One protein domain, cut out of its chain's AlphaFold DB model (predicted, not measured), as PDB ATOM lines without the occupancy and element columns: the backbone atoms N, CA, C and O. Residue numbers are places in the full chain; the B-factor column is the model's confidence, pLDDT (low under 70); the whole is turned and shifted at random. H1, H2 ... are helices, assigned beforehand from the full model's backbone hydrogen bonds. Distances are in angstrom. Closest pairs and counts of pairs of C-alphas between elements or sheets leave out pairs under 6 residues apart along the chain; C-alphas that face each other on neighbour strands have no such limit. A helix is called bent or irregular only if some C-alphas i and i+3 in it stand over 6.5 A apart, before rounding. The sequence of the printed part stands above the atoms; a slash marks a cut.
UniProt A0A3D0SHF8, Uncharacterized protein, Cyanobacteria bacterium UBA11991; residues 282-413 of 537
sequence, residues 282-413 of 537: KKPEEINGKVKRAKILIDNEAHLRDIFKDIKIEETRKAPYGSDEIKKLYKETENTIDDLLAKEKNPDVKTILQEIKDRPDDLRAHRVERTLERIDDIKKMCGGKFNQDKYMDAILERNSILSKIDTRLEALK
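What this domain is: This is residues 282 to 413 of the 537 residues of an uncharacterized protein of Cyanobacteria bacterium UBA11991 (UniProt A0A3D0SHF8). One long helix, H6, runs through the middle as a spine: H2, H3, H4 and H5 pack on its residues 361 to 375, and H1 and H7 pack on its residues 375 to 381. H7 leaves that second end as an arm, and residues 400 to 413 stick out from the body. The printed part has 132 residues with seven named helices, H1 to H7 in order along the chain, and no named strand; the class is all helix. It is loose, with a radius of gyration of the C-alphas of 18.2 A, and it spans 54 by 37 by 24 A.

How they stand to each other: H1, residues 284 to 299, and H7, residues 388 to 411, touch at a steep tilt of 38 degrees, opposite ways; the closest C-alphas are those of Val 291 and Met 392, 6.5 A apart. With residues 294 to 298 alone, H1 touches the hub, H6, residues 361 to 381, about perpendicular at 85 degrees, closest at the C-alphas of Ile 298 and Ile 375, 6.2 A apart. H2, residues 301 to 308, touches H6 at a shallow tilt of 21 degrees, opposite ways; the C-alphas of Phe 308 and Val 368 are closest, 7.0 A apart. H3, residues 313 to 318, and H4, residues 324 to 343, form a helical hairpin, with the C-alphas of Thr 316 and Ile 326 closest at 6.2 A. H3 also touches H6, closest at the C-alphas of Ile 313 and Ala 365, 5.6 A apart. H4 and H5, residues 347 to 357, form a second helical hairpin at a shallow tilt of 21 degrees; the C-alphas of Leu 341 and Lys 350 are closest, 6.0 A apart. H6 touches H4 at a steep tilt of 64 degrees, closest at the C-alphas of Asp 361 and Tyr 330, 5.7 A apart. H6 touches H5 at a steep tilt of 48 degrees, closest at the C-alphas of Arg 364 and Ile 356, 5.6 A apart. H6 and H7 touch about perpendicular at 84 degrees, closest at the C-alphas of Met 381 and Tyr 391, 6.3 A apart. H7 is apart from H2, H3, H4 and H5. Every O i to N i+4 pair is within hydrogen-bond range in H1, H2, H3, H4, H5 and H7, and 15 of 17 are in H6.

Where its parts are: H1 begins at C-alpha 284, (188.163, 159.067, 158.591), and is 22.8 A long. H4 is 28.9 A long. H6 is 30.6 A long and irregular, with C-alphas 362 and 365 7.4 A apart; it has a kink of 25 degrees near residue 372. H7, 34.8 A long, ends at C-alpha 411, (162.619, 156.692, 159.082).

The domain as a whole: The two C-alphas farthest apart, those of Lys 343 and Lys 413, are 58.1 A apart. Residues 400 to 413, of which 400 to 411 belong to H7, stand free; the body without them spans 46 by 32 by 25 A. The printed part has no cut, and no link is long. The mean pLDDT of the printed part is 90.8, and no printed residue is under 70.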
ATOM      1  N   LYS A 282     182.547 163.774 156.676       86.44
ATOM      2  CA  LYS A 282     183.973 163.573 156.389       86.44
ATOM      3  C   LYS A 282     184.366 162.134 156.649       86.44
ATOM      4  O   LYS A 282     184.030 161.582 157.692       86.44
ATOM      5  N   LYS A 283     185.087 161.532 155.710       87.31
ATOM      6  CA  LYS A 283     185.619 160.176 155.893       87.31
ATOM      7  C   LYS A 283     186.792 160.193 156.877       87.31
ATOM      8  O   LYS A 283     187.491 161.204 156.909       87.31
ATOM      9  N   PRO A 284     187.063 159.108 157.623       81.38
ATOM     10  CA  PRO A 284     188.163 159.067 158.591       81.38
ATOM     11  C   PRO A 284     189.511 159.550 158.030       81.38
ATOM     12  O   PRO A 284     190.217 160.317 158.686       81.38
ATOM     13  N   GLU A 285     189.842 159.194 156.784       81.25
ATOM     14  CA  GLU A 285     191.093 159.614 156.139       81.25
ATOM     15  C   GLU A 285     191.126 161.127 155.873       81.25
ATOM     16  O   GLU A 285     192.157 161.784 156.040       81.25
ATOM     17  N   GLU A 286     189.980 161.703 155.502       86.62
ATOM     18  CA  GLU A 286     189.833 163.143 155.292       86.62
ATOM     19  C   GLU A 286     189.933 163.911 156.608       86.62
ATOM     20  O   GLU A 286     190.486 165.011 156.620       86.62
ATOM     21  N   ILE A 287     189.429 163.350 157.713       85.94
ATOM     22  CA  ILE A 287     189.478 164.007 159.022       85.94
ATOM     23  C   ILE A 287     190.931 164.167 159.472       85.94
ATOM     24  O   ILE A 287     191.347 165.280 159.792       85.94
ATOM     25  N   ASN A 288     191.743 163.111 159.379       86.06
ATOM     26  CA  ASN A 288     193.175 163.198 159.688       86.06
ATOM     27  C   ASN A 288     193.885 164.254 158.827       86.06
ATOM     28  O   ASN A 288     194.680 165.047 159.337       86.06
ATOM     29  N   GLY A 289     193.569 164.321 157.530       87.94
ATOM     30  CA  GLY A 289     194.085 165.369 156.646       87.94
ATOM     31  C   GLY A 289     193.644 166.779 157.058       87.94
ATOM     32  O   GLY A 289     194.440 167.718 157.017       87.94
ATOM     33  N   LYS A 290     192.392 166.945 157.504       87.81
ATOM     34  CA  LYS A 290     191.855 168.226 157.991       87.81
ATOM     35  C   LYS A 290     192.527 168.673 159.279       87.81
ATOM     36  O   LYS A 290     192.856 169.850 159.374       87.81
ATOM     37  N   VAL A 291     192.756 167.756 160.212       89.00
ATOM     38  CA  VAL A 291     193.435 168.019 161.486       89.00
ATOM     39  C   VAL A 291     194.892 168.421 161.247       89.00
ATOM     40  O   VAL A 291     195.325 169.461 161.742       89.00
ATOM     41  N   LYS A 292     195.625 167.686 160.396       90.38
ATOM     42  CA  LYS A 292     196.990 168.059 159.983       90.38
ATOM     43  C   LYS A 292     197.031 169.441 159.334       90.38
ATOM     44  O   LYS A 292     197.862 170.271 159.685       90.38
ATOM     45  N   ARG A 293     196.099 169.718 158.414       91.00
ATOM     46  CA  ARG A 293     196.007 171.032 157.764       91.00
ATOM     47  C   ARG A 293     195.641 172.140 158.748       91.00
ATOM     48  O   ARG A 293     196.137 173.246 158.596       91.00
ATOM     49  N   ALA A 294     194.773 171.867 159.719       92.81
ATOM     50  CA  ALA A 294     194.414 172.833 160.746       92.81
ATOM     51  C   ALA A 294     195.635 173.216 161.582       92.81
ATOM     52  O   ALA A 294     195.888 174.402 161.750       92.81
ATOM     53  N   LYS A 295     196.443 172.229 161.989       93.00
ATOM     54  CA  LYS A 295     197.711 172.472 162.677       93.00
ATOM     55  C   LYS A 295     198.641 173.378 161.864       93.00
ATOM     56  O   LYS A 295     199.050 174.409 162.369       93.00
ATOM     57  N   ILE A 296     198.862 173.069 160.582       93.62
ATOM     58  CA  ILE A 296     199.672 173.911 159.682       93.62
ATOM     59  C   ILE A 296     199.163 175.362 159.641       93.62
ATOM     60  O   ILE A 296     199.955 176.297 159.703       93.62
ATOM     61  N   LEU A 297     197.848 175.568 159.523       94.94
ATOM     62  CA  LEU A 297     197.270 176.913 159.455       94.94
ATOM     63  C   LEU A 297     197.421 177.681 160.776       94.94
ATOM     64  O   LEU A 297     197.729 178.868 160.746       94.94
ATOM     65  N   ILE A 298     197.209 177.015 161.913       94.62
ATOM     66  CA  ILE A 298     197.310 177.632 163.240       94.62
ATOM     67  C   ILE A 298     198.768 177.928 163.610       94.62
ATOM     68  O   ILE A 298     199.060 179.036 164.050       94.62
ATOM     69  N   ASP A 299     199.685 176.983 163.382       94.94
ATOM     70  CA  ASP A 299     201.114 177.136 163.698       94.94
ATOM     71  C   ASP A 299     201.746 178.307 162.920       94.94
ATOM     72  O   ASP A 299     202.716 178.909 163.373       94.94
ATOM     73  N   ASN A 300     201.165 178.670 161.769       96.00
ATOM     74  CA  ASN A 300     201.620 179.764 160.911       96.00
ATOM     75  C   ASN A 300     200.690 180.990 160.919       96.00
ATOM     76  O   ASN A 300     200.860 181.881 160.092       96.00
ATOM     77  N   GLU A 301     199.705 181.066 161.817       95.31
ATOM     78  CA  GLU A 301     198.659 182.096 161.763       95.31
ATOM     79  C   GLU A 301     199.205 183.525 161.764       95.31
ATOM     80  O   GLU A 301     198.790 184.333 160.936       95.31
ATOM     81  N   ALA A 302     200.100 183.853 162.704       95.81
ATOM     82  CA  ALA A 302     200.610 185.216 162.850       95.81
ATOM     83  C   ALA A 302     201.314 185.676 161.568       95.81
ATOM     84  O   ALA A 302     201.085 186.785 161.093       95.81
ATOM     85  N   HIS A 303     202.100 184.776 160.972       96.19
ATOM     86  CA  HIS A 303     202.792 185.012 159.713       96.19
ATOM     87  C   HIS A 303     201.818 185.128 158.536       96.19
ATOM     88  O   HIS A 303     201.903 186.075 157.766       96.19
ATOM     89  N   LEU A 304     200.832 184.226 158.431       95.75
ATOM     90  CA  LEU A 304     199.802 184.268 157.384       95.75
ATOM     91  C   LEU A 304     198.977 185.561 157.434       95.75
ATOM     92  O   LEU A 304     198.686 186.143 156.392       95.75
ATOM     93  N   ARG A 305     198.607 186.026 158.631       96.12
ATOM     94  CA  ARG A 305     197.894 187.298 158.808       96.12
ATOM     95  C   ARG A 305     198.755 188.492 158.411       96.12
ATOM     96  O   ARG A 305     198.229 189.416 157.803       96.12
ATOM     97  N   ASP A 306     200.050 188.462 158.723       95.62
ATOM     98  CA  ASP A 306     200.971 189.534 158.346       95.62
ATOM     99  C   ASP A 306     201.176 189.603 156.827       95.62
ATOM    100  O   ASP A 306     200.996 190.665 156.239       95.62
ATOM    101  N   ILE A 307     201.461 188.480 156.162       94.19
ATOM    102  CA  ILE A 307     201.720 188.484 154.711       94.19
ATOM    103  C   ILE A 307     200.462 188.749 153.871       94.19
ATOM    104  O   ILE A 307     200.567 189.203 152.735       94.19
ATOM    105  N   PHE A 308     199.268 188.468 154.399       95.12
ATOM    106  CA  PHE A 308     198.006 188.705 153.693       95.12
ATOM    107  C   PHE A 308     197.392 190.085 153.944       95.12
ATOM    108  O   PHE A 308     196.422 190.425 153.270       95.12
ATOM    109  N   LYS A 309     197.949 190.896 154.853       92.19
ATOM    110  CA  LYS A 309     197.398 192.220 155.198       92.19
ATOM    111  C   LYS A 309     197.348 193.189 154.011       92.19
ATOM    112  O   LYS A 309     196.454 194.023 153.944       92.19
ATOM    113  N   ASP A 310     198.292 193.052 153.077       87.50
ATOM    114  CA  ASP A 310     198.445 193.947 151.926       87.50
ATOM    115  C   ASP A 310     197.552 193.535 150.739       87.50
ATOM    116  O   ASP A 310     197.525 194.201 149.701       87.50
ATOM    117  N   ILE A 311     196.807 192.430 150.870       92.06
ATOM    118  CA  ILE A 311     195.868 191.971 149.848       92.06
ATOM    119  C   ILE A 311     194.537 192.705 150.026       92.06
ATOM    120  O   ILE A 311     193.856 192.585 151.042       92.06
ATOM    121  N   LYS A 312     194.143 193.428 148.977       92.12
ATOM    122  CA  LYS A 312     192.945 194.276 148.876       92.12
ATOM    123  C   LYS A 312     191.634 193.484 148.753       92.12
ATOM    124  O   LYS A 312     190.934 193.542 147.736       92.12
ATOM    125  N   ILE A 313     191.323 192.666 149.760       89.25
ATOM    126  CA  ILE A 313     190.160 191.758 149.767       89.25
ATOM    127  C   ILE A 313     188.846 192.547 149.655       89.25
ATOM    128  O   ILE A 313     187.990 192.215 148.833       89.25
ATOM    129  N   GLU A 314     188.695 193.611 150.446       87.88
ATOM    130  CA  GLU A 314     187.467 194.411 150.495       87.88
ATOM    131  C   GLU A 314     187.241 195.226 149.220       87.88
ATOM    132  O   GLU A 314     186.109 195.302 148.736       87.88
ATOM    133  N   GLU A 315     188.295 195.802 148.632       89.94
ATOM    134  CA  GLU A 315     188.173 196.472 147.335       89.94
ATOM    135  C   GLU A 315     187.790 195.470 146.242       89.94
ATOM    136  O   GLU A 315     186.897 195.745 145.440       89.94
ATOM    137  N   THR A 316     188.383 194.271 146.260       86.62
ATOM    138  CA  THR A 316     188.054 193.205 145.299       86.62
ATOM    139  C   THR A 316     186.590 192.778 145.411       86.62
ATOM    140  O   THR A 316     185.924 192.578 144.400       86.62
ATOM    141  N   ARG A 317     186.049 192.690 146.632       85.25
ATOM    142  CA  ARG A 317     184.641 192.340 146.877       85.25
ATOM    143  C   ARG A 317     183.661 193.391 146.347       85.25
ATOM    144  O   ARG A 317     182.565 193.037 145.916       85.25
ATOM    145  N   LYS A 318     184.016 194.674 146.442       89.81
ATOM    146  CA  LYS A 318     183.128 195.799 146.095       89.81
ATOM    147  C   LYS A 318     183.211 196.198 144.625       89.81
ATOM    148  O   LYS A 318     182.266 196.804 144.119       89.81
ATOM    149  N   ALA A 319     184.316 195.887 143.953       84.38
ATOM    150  CA  ALA A 319     184.535 196.310 142.581       84.38
ATOM    151  C   ALA A 319     183.522 195.657 141.609       84.38
ATOM    152  O   ALA A 319     183.240 194.457 141.702       84.38
ATOM    153  N   PRO A 320     182.963 196.415 140.642       84.75
ATOM    154  CA  PRO A 320     181.994 195.878 139.693       84.75
ATOM    155  C   PRO A 320     182.591 194.771 138.820       84.75
ATOM    156  O   PRO A 320     183.664 194.937 138.230       84.75
ATOM    157  N   TYR A 321     181.858 193.666 138.676       78.38
ATOM    158  CA  TYR A 321     182.286 192.531 137.861       78.38
ATOM    159  C   TYR A 321     182.558 192.945 136.404       78.38
ATOM    160  O   TYR A 321     181.731 193.586 135.756       78.38
ATOM    161  N   GLY A 322     183.722 192.553 135.878       78.12
ATOM    162  CA  GLY A 322     184.144 192.836 134.502       78.12
ATOM    163  C   GLY A 322     184.710 194.240 134.250       78.12
ATOM    164  O   GLY A 322     185.156 194.503 133.129       78.12
ATOM    165  N   SER A 323     184.734 195.116 135.261       82.94
ATOM    166  CA  SER A 323     185.356 196.444 135.167       82.94
ATOM    167  C   SER A 323     186.884 196.365 135.012       82.94
ATOM    168  O   SER A 323     187.514 195.340 135.281       82.94
ATOM    169  N   ASP A 324     187.514 197.451 134.566       91.62
ATOM    170  CA  ASP A 324     188.981 197.507 134.511       91.62
ATOM    171  C   ASP A 324     189.606 197.619 135.910       91.62
ATOM    172  O   ASP A 324     190.728 197.164 136.125       91.62
ATOM    173  N   GLU A 325     188.844 198.128 136.880       89.75
ATOM    174  CA  GLU A 325     189.211 198.167 138.295       89.75
ATOM    175  C   GLU A 325     189.387 196.756 138.872       89.75
ATOM    176  O   GLU A 325     190.455 196.445 139.402       89.75
ATOM    177  N   ILE A 326     188.399 195.863 138.703       89.25
ATOM    178  CA  ILE A 326     188.494 194.492 139.233       89.25
ATOM    179  C   ILE A 326     189.623 193.697 138.555       89.25
ATOM    180  O   ILE A 326     190.371 192.989 139.225       89.25
ATOM    181  N   LYS A 327     189.828 193.871 137.241       91.12
ATOM    182  CA  LYS A 327     190.946 193.228 136.522       91.12
ATOM    183  C   LYS A 327     192.300 193.687 137.061       91.12
ATOM    184  O   LYS A 327     193.225 192.882 137.175       91.12
ATOM    185  N   LYS A 328     192.426 194.978 137.390       93.94
ATOM    186  CA  LYS A 328     193.639 195.526 138.001       93.94
ATOM    187  C   LYS A 328     193.873 194.913 139.383       93.94
ATOM    188  O   LYS A 328     194.990 194.484 139.650       93.94
ATOM    189  N   LEU A 329     192.832 194.789 140.206       93.00
ATOM    190  CA  LEU A 329     192.909 194.162 141.532       93.00
ATOM    191  C   LEU A 329     193.302 192.676 141.469       93.00
ATOM    192  O   LEU A 329     194.125 192.229 142.270       93.00
ATOM    193  N   TYR A 330     192.789 191.916 140.494       93.62
ATOM    194  CA  TYR A 330     193.200 190.521 140.274       93.62
ATOM    195  C   TYR A 330     194.691 190.411 139.950       93.62
ATOM    196  O   TYR A 330     195.394 189.589 140.539       93.62
ATOM    197  N   LYS A 331     195.194 191.291 139.075       94.25
ATOM    198  CA  LYS A 331     196.613 191.328 138.706       94.25
ATOM    199  C   LYS A 331     197.512 191.810 139.849       94.25
ATOM    200  O   LYS A 331     198.590 191.262 140.047       94.25
ATOM    201  N   GLU A 332     197.076 192.811 140.614       94.44
ATOM    202  CA  GLU A 332     197.770 193.246 141.835       94.44
ATOM    203  C   GLU A 332     197.881 192.082 142.831       94.44
ATOM    204  O   GLU A 332     198.971 191.798 143.319       94.44
ATOM    205  N   THR A 333     196.787 191.347 143.053       94.31
ATOM    206  CA  THR A 333     196.765 190.170 143.936       94.31
ATOM    207  C   THR A 333     197.699 189.063 143.442       94.31
ATOM    208  O   THR A 333     198.425 188.475 144.241       94.31
ATOM    209  N   GLU A 334     197.708 188.783 142.135       94.31
ATOM    210  CA  GLU A 334     198.634 187.830 141.513       94.31
ATOM    211  C   GLU A 334     200.096 188.198 141.773       94.31
ATOM    212  O   GLU A 334     200.847 187.368 142.285       94.31
ATOM    213  N   ASN A 335     200.478 189.442 141.482       94.81
ATOM    214  CA  ASN A 335     201.849 189.913 141.674       94.81
ATOM    215  C   ASN A 335     202.274 189.817 143.145       94.81
ATOM    216  O   ASN A 335     203.368 189.340 143.439       94.81
ATOM    217  N   THR A 336     201.395 190.208 144.076       95.50
ATOM    218  CA  THR A 336     201.669 190.094 145.515       95.50
ATOM    219  C   THR A 336     201.900 188.639 145.925       95.50
ATOM    220  O   THR A 336     202.852 188.350 146.645       95.50
ATOM    221  N   ILE A 337     201.074 187.698 145.454       95.06
ATOM    222  CA  ILE A 337     201.249 186.268 145.761       95.06
ATOM    223  C   ILE A 337     202.567 185.737 145.186       95.06
ATOM    224  O   ILE A 337     203.253 184.961 145.855       95.06
ATOM    225  N   ASP A 338     202.940 186.158 143.978       95.38
ATOM    226  CA  ASP A 338     204.193 185.757 143.331       95.38
ATOM    227  C   ASP A 338     205.423 186.260 144.092       95.38
ATOM    228  O   ASP A 338     206.355 185.488 144.345       95.38
ATOM    229  N   ASP A 339     205.391 187.513 144.542       95.75
ATOM    230  CA  ASP A 339     206.446 188.101 145.365       95.75
ATOM    231  C   ASP A 339     206.572 187.400 146.723       95.75
ATOM    232  O   ASP A 339     207.687 187.138 147.191       95.75
ATOM    233  N   LEU A 340     205.442 187.072 147.357       95.56
ATOM    234  CA  LEU A 340     205.421 186.309 148.605       95.56
ATOM    235  C   LEU A 340     206.001 184.905 148.397       95.56
ATOM    236  O   LEU A 340     206.856 184.478 149.169       95.56
ATOM    237  N   LEU A 341     205.617 184.206 147.323       95.31
ATOM    238  CA  LEU A 341     206.137 182.875 146.985       95.31
ATOM    239  C   LEU A 341     207.651 182.855 146.763       95.31
ATOM    240  O   LEU A 341     208.311 181.877 147.131       95.31
ATOM    241  N   ALA A 342     208.194 183.907 146.148       95.00
ATOM    242  CA  ALA A 342     209.623 184.033 145.896       95.00
ATOM    243  C   ALA A 342     210.428 184.250 147.190       95.00
ATOM    244  O   ALA A 342     211.555 183.762 147.302       95.00
ATOM    245  N   LYS A 343     209.851 184.962 148.167       94.31
ATOM    246  CA  LYS A 343     210.509 185.324 149.435       94.31
ATOM    247  C   LYS A 343     210.283 184.298 150.551       94.31
ATOM    248  O   LYS A 343     211.088 184.238 151.482       94.31
ATOM    249  N   GLU A 344     209.216 183.505 150.468       95.62
ATOM    250  CA  GLU A 344     208.817 182.572 151.519       95.62
ATOM    251  C   GLU A 344     209.807 181.405 151.678       95.62
ATOM    252  O   GLU A 344     210.120 180.677 150.727       95.62
ATOM    253  N   LYS A 345     210.268 181.204 152.916       93.75
ATOM    254  CA  LYS A 345     211.220 180.147 153.298       93.75
ATOM    255  C   LYS A 345     210.540 178.987 154.016       93.75
ATOM    256  O   LYS A 345     211.060 177.872 153.985       93.75
ATOM    257  N   ASN A 346     209.400 179.227 154.655       94.25
ATOM    258  CA  ASN A 346     208.641 178.197 155.339       94.25
ATOM    259  C   ASN A 346     207.916 177.308 154.303       94.25
ATOM    260  O   ASN A 346     207.076 177.807 153.547       94.25
ATOM    261  N   PRO A 347     208.210 175.995 154.245       94.44
ATOM    262  CA  PRO A 347     207.646 175.104 153.231       94.44
ATOM    263  C   PRO A 347     206.119 174.961 153.332       94.44
ATOM    264  O   PRO A 347     205.443 174.823 152.307       94.44
ATOM    265  N   ASP A 348     205.558 175.041 154.539       94.00
ATOM    266  CA  ASP A 348     204.116 174.944 154.756       94.00
ATOM    267  C   ASP A 348     203.394 176.194 154.243       94.00
ATOM    268  O   ASP A 348     202.394 176.097 153.527       94.00
ATOM    269  N   VAL A 349     203.938 177.377 154.543       95.19
ATOM    270  CA  VAL A 349     203.397 178.658 154.061       95.19
ATOM    271  C   VAL A 349     203.538 178.761 152.546       95.19
ATOM    272  O   VAL A 349     202.587 179.139 151.861       95.19
ATOM    273  N   LYS A 350     204.671 178.313 151.992       95.88
ATOM    274  CA  LYS A 350     204.883 178.244 150.543       95.88
ATOM    275  C   LYS A 350     203.847 177.353 149.855       95.88
ATOM    276  O   LYS A 350     203.325 177.714 148.804       95.88
ATOM    277  N   THR A 351     203.492 176.228 150.476       96.00
ATOM    278  CA  THR A 351     202.424 175.344 149.985       96.00
ATOM    279  C   THR A 351     201.063 176.046 150.000       96.00
ATOM    280  O   THR A 351     200.315 175.951 149.029       96.00
ATOM    281  N   ILE A 352     200.736 176.794 151.063       95.62
ATOM    282  CA  ILE A 352     199.492 177.581 151.142       95.62
ATOM    283  C   ILE A 352     199.437 178.631 150.026       95.62
ATOM    284  O   ILE A 352     198.422 178.729 149.339       95.62
ATOM    285  N   LEU A 353     200.518 179.384 149.822       96.12
ATOM    286  CA  LEU A 353     200.602 180.399 148.771       96.12
ATOM    287  C   LEU A 353     200.466 179.782 147.370       96.12
ATOM    288  O   LEU A 353     199.748 180.321 146.527       96.12
ATOM    289  N   GLN A 354     201.074 178.615 147.136       96.31
ATOM    290  CA  GLN A 354     200.957 177.909 145.860       96.31
ATOM    291  C   GLN A 354     199.514 177.446 145.607       96.31
ATOM    292  O   GLN A 354     198.986 177.650 144.518       96.31
ATOM    293  N   GLU A 355     198.826 176.916 146.625       94.12
ATOM    294  CA  GLU A 355     197.406 176.550 146.520       94.12
ATOM    295  C   GLU A 355     196.497 177.741 146.173       94.12
ATOM    296  O   GLU A 355     195.420 177.542 145.598       94.12
ATOM    297  N   ILE A 356     196.880 178.960 146.569       94.75
ATOM    298  CA  ILE A 356     196.180 180.194 146.196       94.75
ATOM    299  C   ILE A 356     196.499 180.534 144.736       94.75
ATOM    300  O   ILE A 356     195.570 180.760 143.961       94.75
ATOM    301  N   LYS A 357     197.778 180.507 144.341       93.75
ATOM    302  CA  LYS A 357     198.232 180.801 142.971       93.75
ATOM    303  C   LYS A 357     197.622 179.876 141.916       93.75
ATOM    304  O   LYS A 357     197.262 180.339 140.835       93.75
ATOM    305  N   ASP A 358     197.458 178.596 142.243       94.56
ATOM    306  CA  ASP A 358     196.893 177.578 141.348       94.56
ATOM    307  C   ASP A 358     195.400 177.799 141.041       94.56
ATOM    308  O   ASP A 358     194.818 177.114 140.193       94.56
ATOM    309  N   ARG A 359     194.739 178.732 141.738       90.62
ATOM    310  CA  ARG A 359     193.366 179.135 141.429       90.62
ATOM    311  C   ARG A 359     193.327 180.164 140.299       90.62
ATOM    312  O   ARG A 359     194.286 180.922 140.140       90.62
ATOM    313  N   PRO A 360     192.203 180.213 139.555       91.31
ATOM    314  CA  PRO A 360     191.885 181.334 138.676       91.31
ATOM    315  C   PRO A 360     192.131 182.676 139.371       91.31
ATOM    316  O   PRO A 360     191.879 182.795 140.575       91.31
ATOM    317  N   ASP A 361     192.660 183.641 138.624       89.19
ATOM    318  CA  ASP A 361     193.055 184.973 139.092       89.19
ATOM    319  C   ASP A 361     191.923 185.689 139.837       89.19
ATOM    320  O   ASP A 361     192.140 186.231 140.923       89.19
ATOM    321  N   ASP A 362     190.702 185.562 139.325       84.69
ATOM    322  CA  ASP A 362     189.470 186.101 139.900       84.69
ATOM    323  C   ASP A 362     189.077 185.508 141.266       84.69
ATOM    324  O   ASP A 362     188.273 186.086 141.998       84.69
ATOM    325  N   LEU A 363     189.660 184.372 141.660       88.81
ATOM    326  CA  LEU A 363     189.343 183.679 142.914       88.81
ATOM    327  C   LEU A 363     190.436 183.786 143.982       88.81
ATOM    328  O   LEU A 363     190.240 183.308 145.105       88.81
ATOM    329  N   ARG A 364     191.593 184.380 143.668       92.31
ATOM    330  CA  ARG A 364     192.765 184.364 144.562       92.31
ATOM    331  C   ARG A 364     192.551 185.182 145.831       92.31
ATOM    332  O   ARG A 364     192.771 184.656 146.920       92.31
ATOM    333  N   ALA A 365     192.028 186.403 145.714       91.25
ATOM    334  CA  ALA A 365     191.707 187.250 146.869       91.25
ATOM    335  C   ALA A 365     190.675 186.579 147.797       91.25
ATOM    336  O   ALA A 365     190.874 186.486 149.006       91.25
ATOM    337  N   HIS A 366     189.626 185.981 147.224       88.56
ATOM    338  CA  HIS A 366     188.657 185.190 147.989       88.56
ATOM    339  C   HIS A 366     189.279 183.961 148.659       88.56
ATOM    340  O   HIS A 366     188.814 183.508 149.706       88.56
ATOM    341  N   ARG A 367     190.320 183.369 148.067       91.81
ATOM    342  CA  ARG A 367     191.004 182.221 148.663       91.81
ATOM    343  C   ARG A 367     191.890 182.622 149.842       91.81
ATOM    344  O   ARG A 367     191.967 181.850 150.801       91.81
ATOM    345  N   VAL A 368     192.514 183.795 149.778       93.31
ATOM    346  CA  VAL A 368     193.234 184.409 150.904       93.31
ATOM    347  C   VAL A 368     192.275 184.615 152.070       93.31
ATOM    348  O   VAL A 368     192.494 184.061 153.145       93.31
ATOM    349  N   GLU A 369     191.162 185.305 151.815       92.12
ATOM    350  CA  GLU A 369     190.112 185.549 152.802       92.12
ATOM    351  C   GLU A 369     189.653 184.249 153.475       92.12
ATOM    352  O   GLU A 369     189.772 184.098 154.688       92.12
ATOM    353  N   ARG A 370     189.261 183.247 152.681       87.75
ATOM    354  CA  ARG A 370     188.837 181.933 153.198       87.75
ATOM    355  C   ARG A 370     189.907 181.214 154.014       87.75
ATOM    356  O   ARG A 370     189.585 180.347 154.823       87.75
ATOM    357  N   THR A 371     191.184 181.482 153.758       93.00
ATOM    358  CA  THR A 371     192.275 180.884 154.537       93.00
ATOM    359  C   THR A 371     192.326 181.499 155.932       93.00
ATOM    360  O   THR A 371     192.449 180.754 156.905       93.00
ATOM    361  N   LEU A 372     192.160 182.821 156.030       93.81
ATOM    362  CA  LEU A 372     192.083 183.546 157.300       93.81
ATOM    363  C   LEU A 372     190.807 183.199 158.075       93.81
ATOM    364  O   LEU A 372     190.893 182.824 159.240       93.81
ATOM    365  N   GLU A 373     189.648 183.195 157.413       88.69
ATOM    366  CA  GLU A 373     188.377 182.766 158.020       88.69
ATOM    367  C   GLU A 373     188.483 181.350 158.596       88.69
ATOM    368  O   GLU A 373     188.046 181.074 159.711       88.69
ATOM    369  N   ARG A 374     189.144 180.438 157.872       88.81
ATOM    370  CA  ARG A 374     189.311 179.058 158.326       88.81
ATOM    371  C   ARG A 374     190.160 178.944 159.592       88.81
ATOM    372  O   ARG A 374     189.908 178.041 160.387       88.81
ATOM    373  N   ILE A 375     191.165 179.801 159.771       90.94
ATOM    374  CA  ILE A 375     191.956 179.869 161.012       90.94
ATOM    375  C   ILE A 375     191.038 180.238 162.182       90.94
ATOM    376  O   ILE A 375     191.057 179.562 163.217       90.94
ATOM    377  N   ASP A 376     190.202 181.259 161.995       88.25
ATOM    378  CA  ASP A 376     189.246 181.717 163.006       88.25
ATOM    379  C   ASP A 376     188.210 180.637 163.340       88.25
ATOM    380  O   ASP A 376     187.970 180.336 164.514       88.25
ATOM    381  N   ASP A 377     187.679 179.960 162.323       81.81
ATOM    382  CA  ASP A 377     186.729 178.861 162.492       81.81
ATOM    383  C   ASP A 377     187.332 177.676 163.253       81.81
ATOM    384  O   ASP A 377     186.685 177.115 164.139       81.81
ATOM    385  N   ILE A 378     188.580 177.298 162.951       86.81
ATOM    386  CA  ILE A 378     189.282 176.220 163.665       86.81
ATOM    387  C   ILE A 378     189.381 176.554 165.156       86.81
ATOM    388  O   ILE A 378     189.054 175.715 166.001       86.81
ATOM    389  N   LYS A 379     189.801 177.777 165.497       86.56
ATOM    390  CA  LYS A 379     189.887 178.222 166.894       86.56
ATOM    391  C   LYS A 379     188.526 178.209 167.567       86.56
ATOM    392  O   LYS A 379     188.406 177.709 168.686       86.56
ATOM    393  N   LYS A 380     187.501 178.716 166.884       84.38
ATOM    394  CA  LYS A 380     186.129 178.761 167.388       84.38
ATOM    395  C   LYS A 380     185.587 177.363 167.686       84.38
ATOM    396  O   LYS A 380     185.060 177.152 168.775       84.38
ATOM    397  N   MET A 381     185.801 176.397 166.789       79.88
ATOM    398  CA  MET A 381     185.428 174.989 167.003       79.88
ATOM    399  C   MET A 381     186.125 174.366 168.222       79.88
ATOM    400  O   MET A 381     185.579 173.460 168.839       79.88
ATOM    401  N   CYS A 382     187.303 174.865 168.601       82.38
ATOM    402  CA  CYS A 382     188.041 174.392 169.776       82.38
ATOM    403  C   CYS A 382     187.712 175.156 171.078       82.38
ATOM    404  O   CYS A 382     188.313 174.871 172.119       82.38
ATOM    405  N   GLY A 383     186.803 176.140 171.045       79.12
ATOM    406  CA  GLY A 383     186.506 177.010 172.191       79.12
ATOM    407  C   GLY A 383     187.527 178.137 172.408       79.12
ATOM    408  O   GLY A 383     187.759 178.555 173.538       79.12
ATOM    409  N   GLY A 384     188.172 178.609 171.337       80.12
ATOM    410  CA  GLY A 384     189.041 179.795 171.310       80.12
ATOM    411  C   GLY A 384     190.534 179.496 171.155       80.12
ATOM    412  O   GLY A 384     191.240 180.246 170.484       80.12
ATOM    413  N   LYS A 385     191.026 178.381 171.708       86.25
ATOM    414  CA  LYS A 385     192.413 177.918 171.516       86.25
ATOM    415  C   LYS A 385     192.421 176.591 170.780       86.25
ATOM    416  O   LYS A 385     191.699 175.679 171.174       86.25
ATOM    417  N   PHE A 386     193.254 176.480 169.748       88.31
ATOM    418  CA  PHE A 386     193.392 175.235 169.003       88.31
ATOM    419  C   PHE A 386     193.855 174.101 169.919       88.31
ATOM    420  O   PHE A 386     194.830 174.229 170.657       88.31
ATOM    421  N   ASN A 387     193.145 172.984 169.843       90.62
ATOM    422  CA  ASN A 387     193.537 171.719 170.429       90.62
ATOM    423  C   ASN A 387     193.175 170.632 169.415       90.62
ATOM    424  O   ASN A 387     192.060 170.616 168.892       90.62
ATOM    425  N   GLN A 388     194.139 169.766 169.110       89.31
ATOM    426  CA  GLN A 388     194.007 168.783 168.043       89.31
ATOM    427  C   GLN A 388     192.837 167.820 168.284       89.31
ATOM    428  O   GLN A 388     192.063 167.565 167.361       89.31
ATOM    429  N   ASP A 389     192.697 167.342 169.519       88.69
ATOM    430  CA  ASP A 389     191.661 166.390 169.913       88.69
ATOM    431  C   ASP A 389     190.293 167.072 169.925       88.69
ATOM    432  O   ASP A 389     189.363 166.573 169.305       88.69
ATOM    433  N   LYS A 390     190.189 168.294 170.466       88.19
ATOM    434  CA  LYS A 390     188.940 169.076 170.401       88.19
ATOM    435  C   LYS A 390     188.494 169.353 168.966       88.19
ATOM    436  O   LYS A 390     187.302 169.318 168.673       88.19
ATOM    437  N   TYR A 391     189.433 169.640 168.063       87.25
ATOM    438  CA  TYR A 391     189.110 169.856 166.653       87.25
ATOM    439  C   TYR A 391     188.661 168.560 165.967       87.25
ATOM    440  O   TYR A 391     187.709 168.573 165.186       87.25
ATOM    441  N   MET A 392     189.324 167.440 166.268       88.81
ATOM    442  CA  MET A 392     188.921 166.106 165.819       88.81
ATOM    443  C   MET A 392     187.506 165.770 166.314       88.81
ATOM    444  O   MET A 392     186.642 165.430 165.502       88.81
ATOM    445  N   ASP A 393     187.249 165.950 167.610       88.19
ATOM    446  CA  ASP A 393     185.957 165.711 168.253       88.19
ATOM    447  C   ASP A 393     184.854 166.569 167.634       88.19
ATOM    448  O   ASP A 393     183.790 166.046 167.312       88.19
ATOM    449  N   ALA A 394     185.117 167.847 167.344       85.06
ATOM    450  CA  ALA A 394     184.160 168.719 166.661       85.06
ATOM    451  C   ALA A 394     183.795 168.206 165.251       85.06
ATOM    452  O   ALA A 394     182.637 168.279 164.825       85.06
ATOM    453  N   ILE A 395     184.758 167.643 164.507       86.00
ATOM    454  CA  ILE A 395     184.489 167.040 163.191       86.00
ATOM    455  C   ILE A 395     183.698 165.728 163.336       86.00
ATOM    456  O   ILE A 395     182.802 165.457 162.525       86.00
ATOM    457  N   LEU A 396     183.995 164.918 164.356       88.62
ATOM    458  CA  LEU A 396     183.268 163.679 164.650       88.62
ATOM    459  C   LEU A 396     181.834 163.956 165.113       88.62
ATOM    460  O   LEU A 396     180.898 163.314 164.630       88.62
ATOM    461  N   GLU A 397     181.636 164.953 165.972       87.88
ATOM    462  CA  GLU A 397     180.320 165.431 166.392       87.88
ATOM    463  C   GLU A 397     179.508 165.898 165.182       87.88
ATOM    464  O   GLU A 397     178.353 165.499 165.007       87.88
ATOM    465  N   ARG A 398     180.137 166.644 164.265       87.88
ATOM    466  CA  ARG A 398     179.523 167.032 162.991       87.88
ATOM    467  C   ARG A 398     179.046 165.832 162.174       87.88
ATOM    468  O   ARG A 398     177.915 165.839 161.682       87.88
ATOM    469  N   ASN A 399     179.872 164.799 162.029       91.44
ATOM    470  CA  ASN A 399     179.470 163.570 161.343       91.44
ATOM    471  C   ASN A 399     178.323 162.852 162.066       91.44
ATOM    472  O   ASN A 399     177.403 162.362 161.412       91.44
ATOM    473  N   SER A 400     178.348 162.824 163.401       92.31
ATOM    474  CA  SER A 400     177.290 162.234 164.225       92.31
ATOM    475  C   SER A 400     175.949 162.948 164.024       92.31
ATOM    476  O   SER A 400     174.930 162.293 163.802       92.31
ATOM    477  N   ILE A 401     175.937 164.287 164.002       90.81
ATOM    478  CA  ILE A 401     174.733 165.088 163.717       90.81
ATOM    479  C   ILE A 401     174.182 164.761 162.326       90.81
ATOM    480  O   ILE A 401     172.993 164.467 162.189       90.81
ATOM    481  N   LEU A 402     175.039 164.750 161.301       92.25
ATOM    482  CA  LEU A 402     174.640 164.410 159.931       92.25
ATOM    483  C   LEU A 402     174.108 162.974 159.821       92.25
ATOM    484  O   LEU A 402     173.163 162.722 159.076       92.25
ATOM    485  N   SER A 403     174.694 162.031 160.564       93.94
ATOM    486  CA  SER A 403     174.282 160.622 160.562       93.94
ATOM    487  C   SER A 403     172.921 160.435 161.226       93.94
ATOM    488  O   SER A 403     172.076 159.691 160.721       93.94
ATOM    489  N   LYS A 404     172.658 161.183 162.304       95.12
ATOM    490  CA  LYS A 404     171.332 161.253 162.927       95.12
ATOM    491  C   LYS A 404     170.293 161.818 161.959       95.12
ATOM    492  O   LYS A 404     169.217 161.239 161.859       95.12
ATOM    493  N   ILE A 405     170.616 162.884 161.221       92.69
ATOM    494  CA  ILE A 405     169.723 163.453 160.193       92.69
ATOM    495  C   ILE A 405     169.427 162.418 159.098       92.69
ATOM    496  O   ILE A 405     168.261 162.176 158.806       92.69
ATOM    497  N   ASP A 406     170.444 161.752 158.539       92.81
ATOM    498  CA  ASP A 406     170.262 160.697 157.525       92.81
ATOM    499  C   ASP A 406     169.348 159.564 158.024       92.81
ATOM    500  O   ASP A 406     168.424 159.143 157.328       92.81
ATOM    501  N   THR A 407     169.564 159.110 159.260       96.38
ATOM    502  CA  THR A 407     168.762 158.042 159.878       96.38
ATOM    503  C   THR A 407     167.314 158.475 160.109       96.38
ATOM    504  O   THR A 407     166.388 157.713 159.836       96.38
ATOM    505  N   ARG A 408     167.098 159.703 160.592       96.06
ATOM    506  CA  ARG A 408     165.750 160.241 160.821       96.06
ATOM    507  C   ARG A 408     165.007 160.468 159.513       96.06
ATOM    508  O   ARG A 408     163.851 160.082 159.423       96.06
ATOM    509  N   LEU A 409     165.674 160.996 158.488       91.12
ATOM    510  CA  LEU A 409     165.101 161.124 157.150       91.12
ATOM    511  C   LEU A 409     164.713 159.756 156.572       91.12
ATOM    512  O   LEU A 409     163.625 159.623 156.026       91.12
ATOM    513  N   GLU A 410     165.543 158.722 156.742       94.06
ATOM    514  CA  GLU A 410     165.187 157.359 156.318       94.06
ATOM    515  C   GLU A 410     163.926 156.836 157.012       94.06
ATOM    516  O   GLU A 410     163.076 156.212 156.377       94.06
ATOM    517  N   ALA A 411     163.782 157.111 158.310       95.31
ATOM    518  CA  ALA A 411     162.619 156.692 159.082       95.31
ATOM    519  C   ALA A 411     161.313 157.378 158.637       95.31
ATOM    520  O   ALA A 411     160.239 156.842 158.901       95.31
ATOM    521  N   LEU A 412     161.397 158.526 157.952       91.81
ATOM    522  CA  LEU A 412     160.244 159.262 157.420       91.81
ATOM    523  C   LEU A 412     159.749 158.740 156.067       91.81
ATOM    524  O   LEU A 412     158.730 159.223 155.571       91.81
ATOM    525  N   LYS A 413     160.438 157.770 155.456       90.25
ATOM    526  CA  LYS A 413     159.970 157.164 154.209       90.25
ATOM    527  C   LYS A 413     158.666 156.409 154.425       90.25
ATOM    528  O   LYS A 413     158.510 155.654 155.385       90.25
TER     529      LYS A 413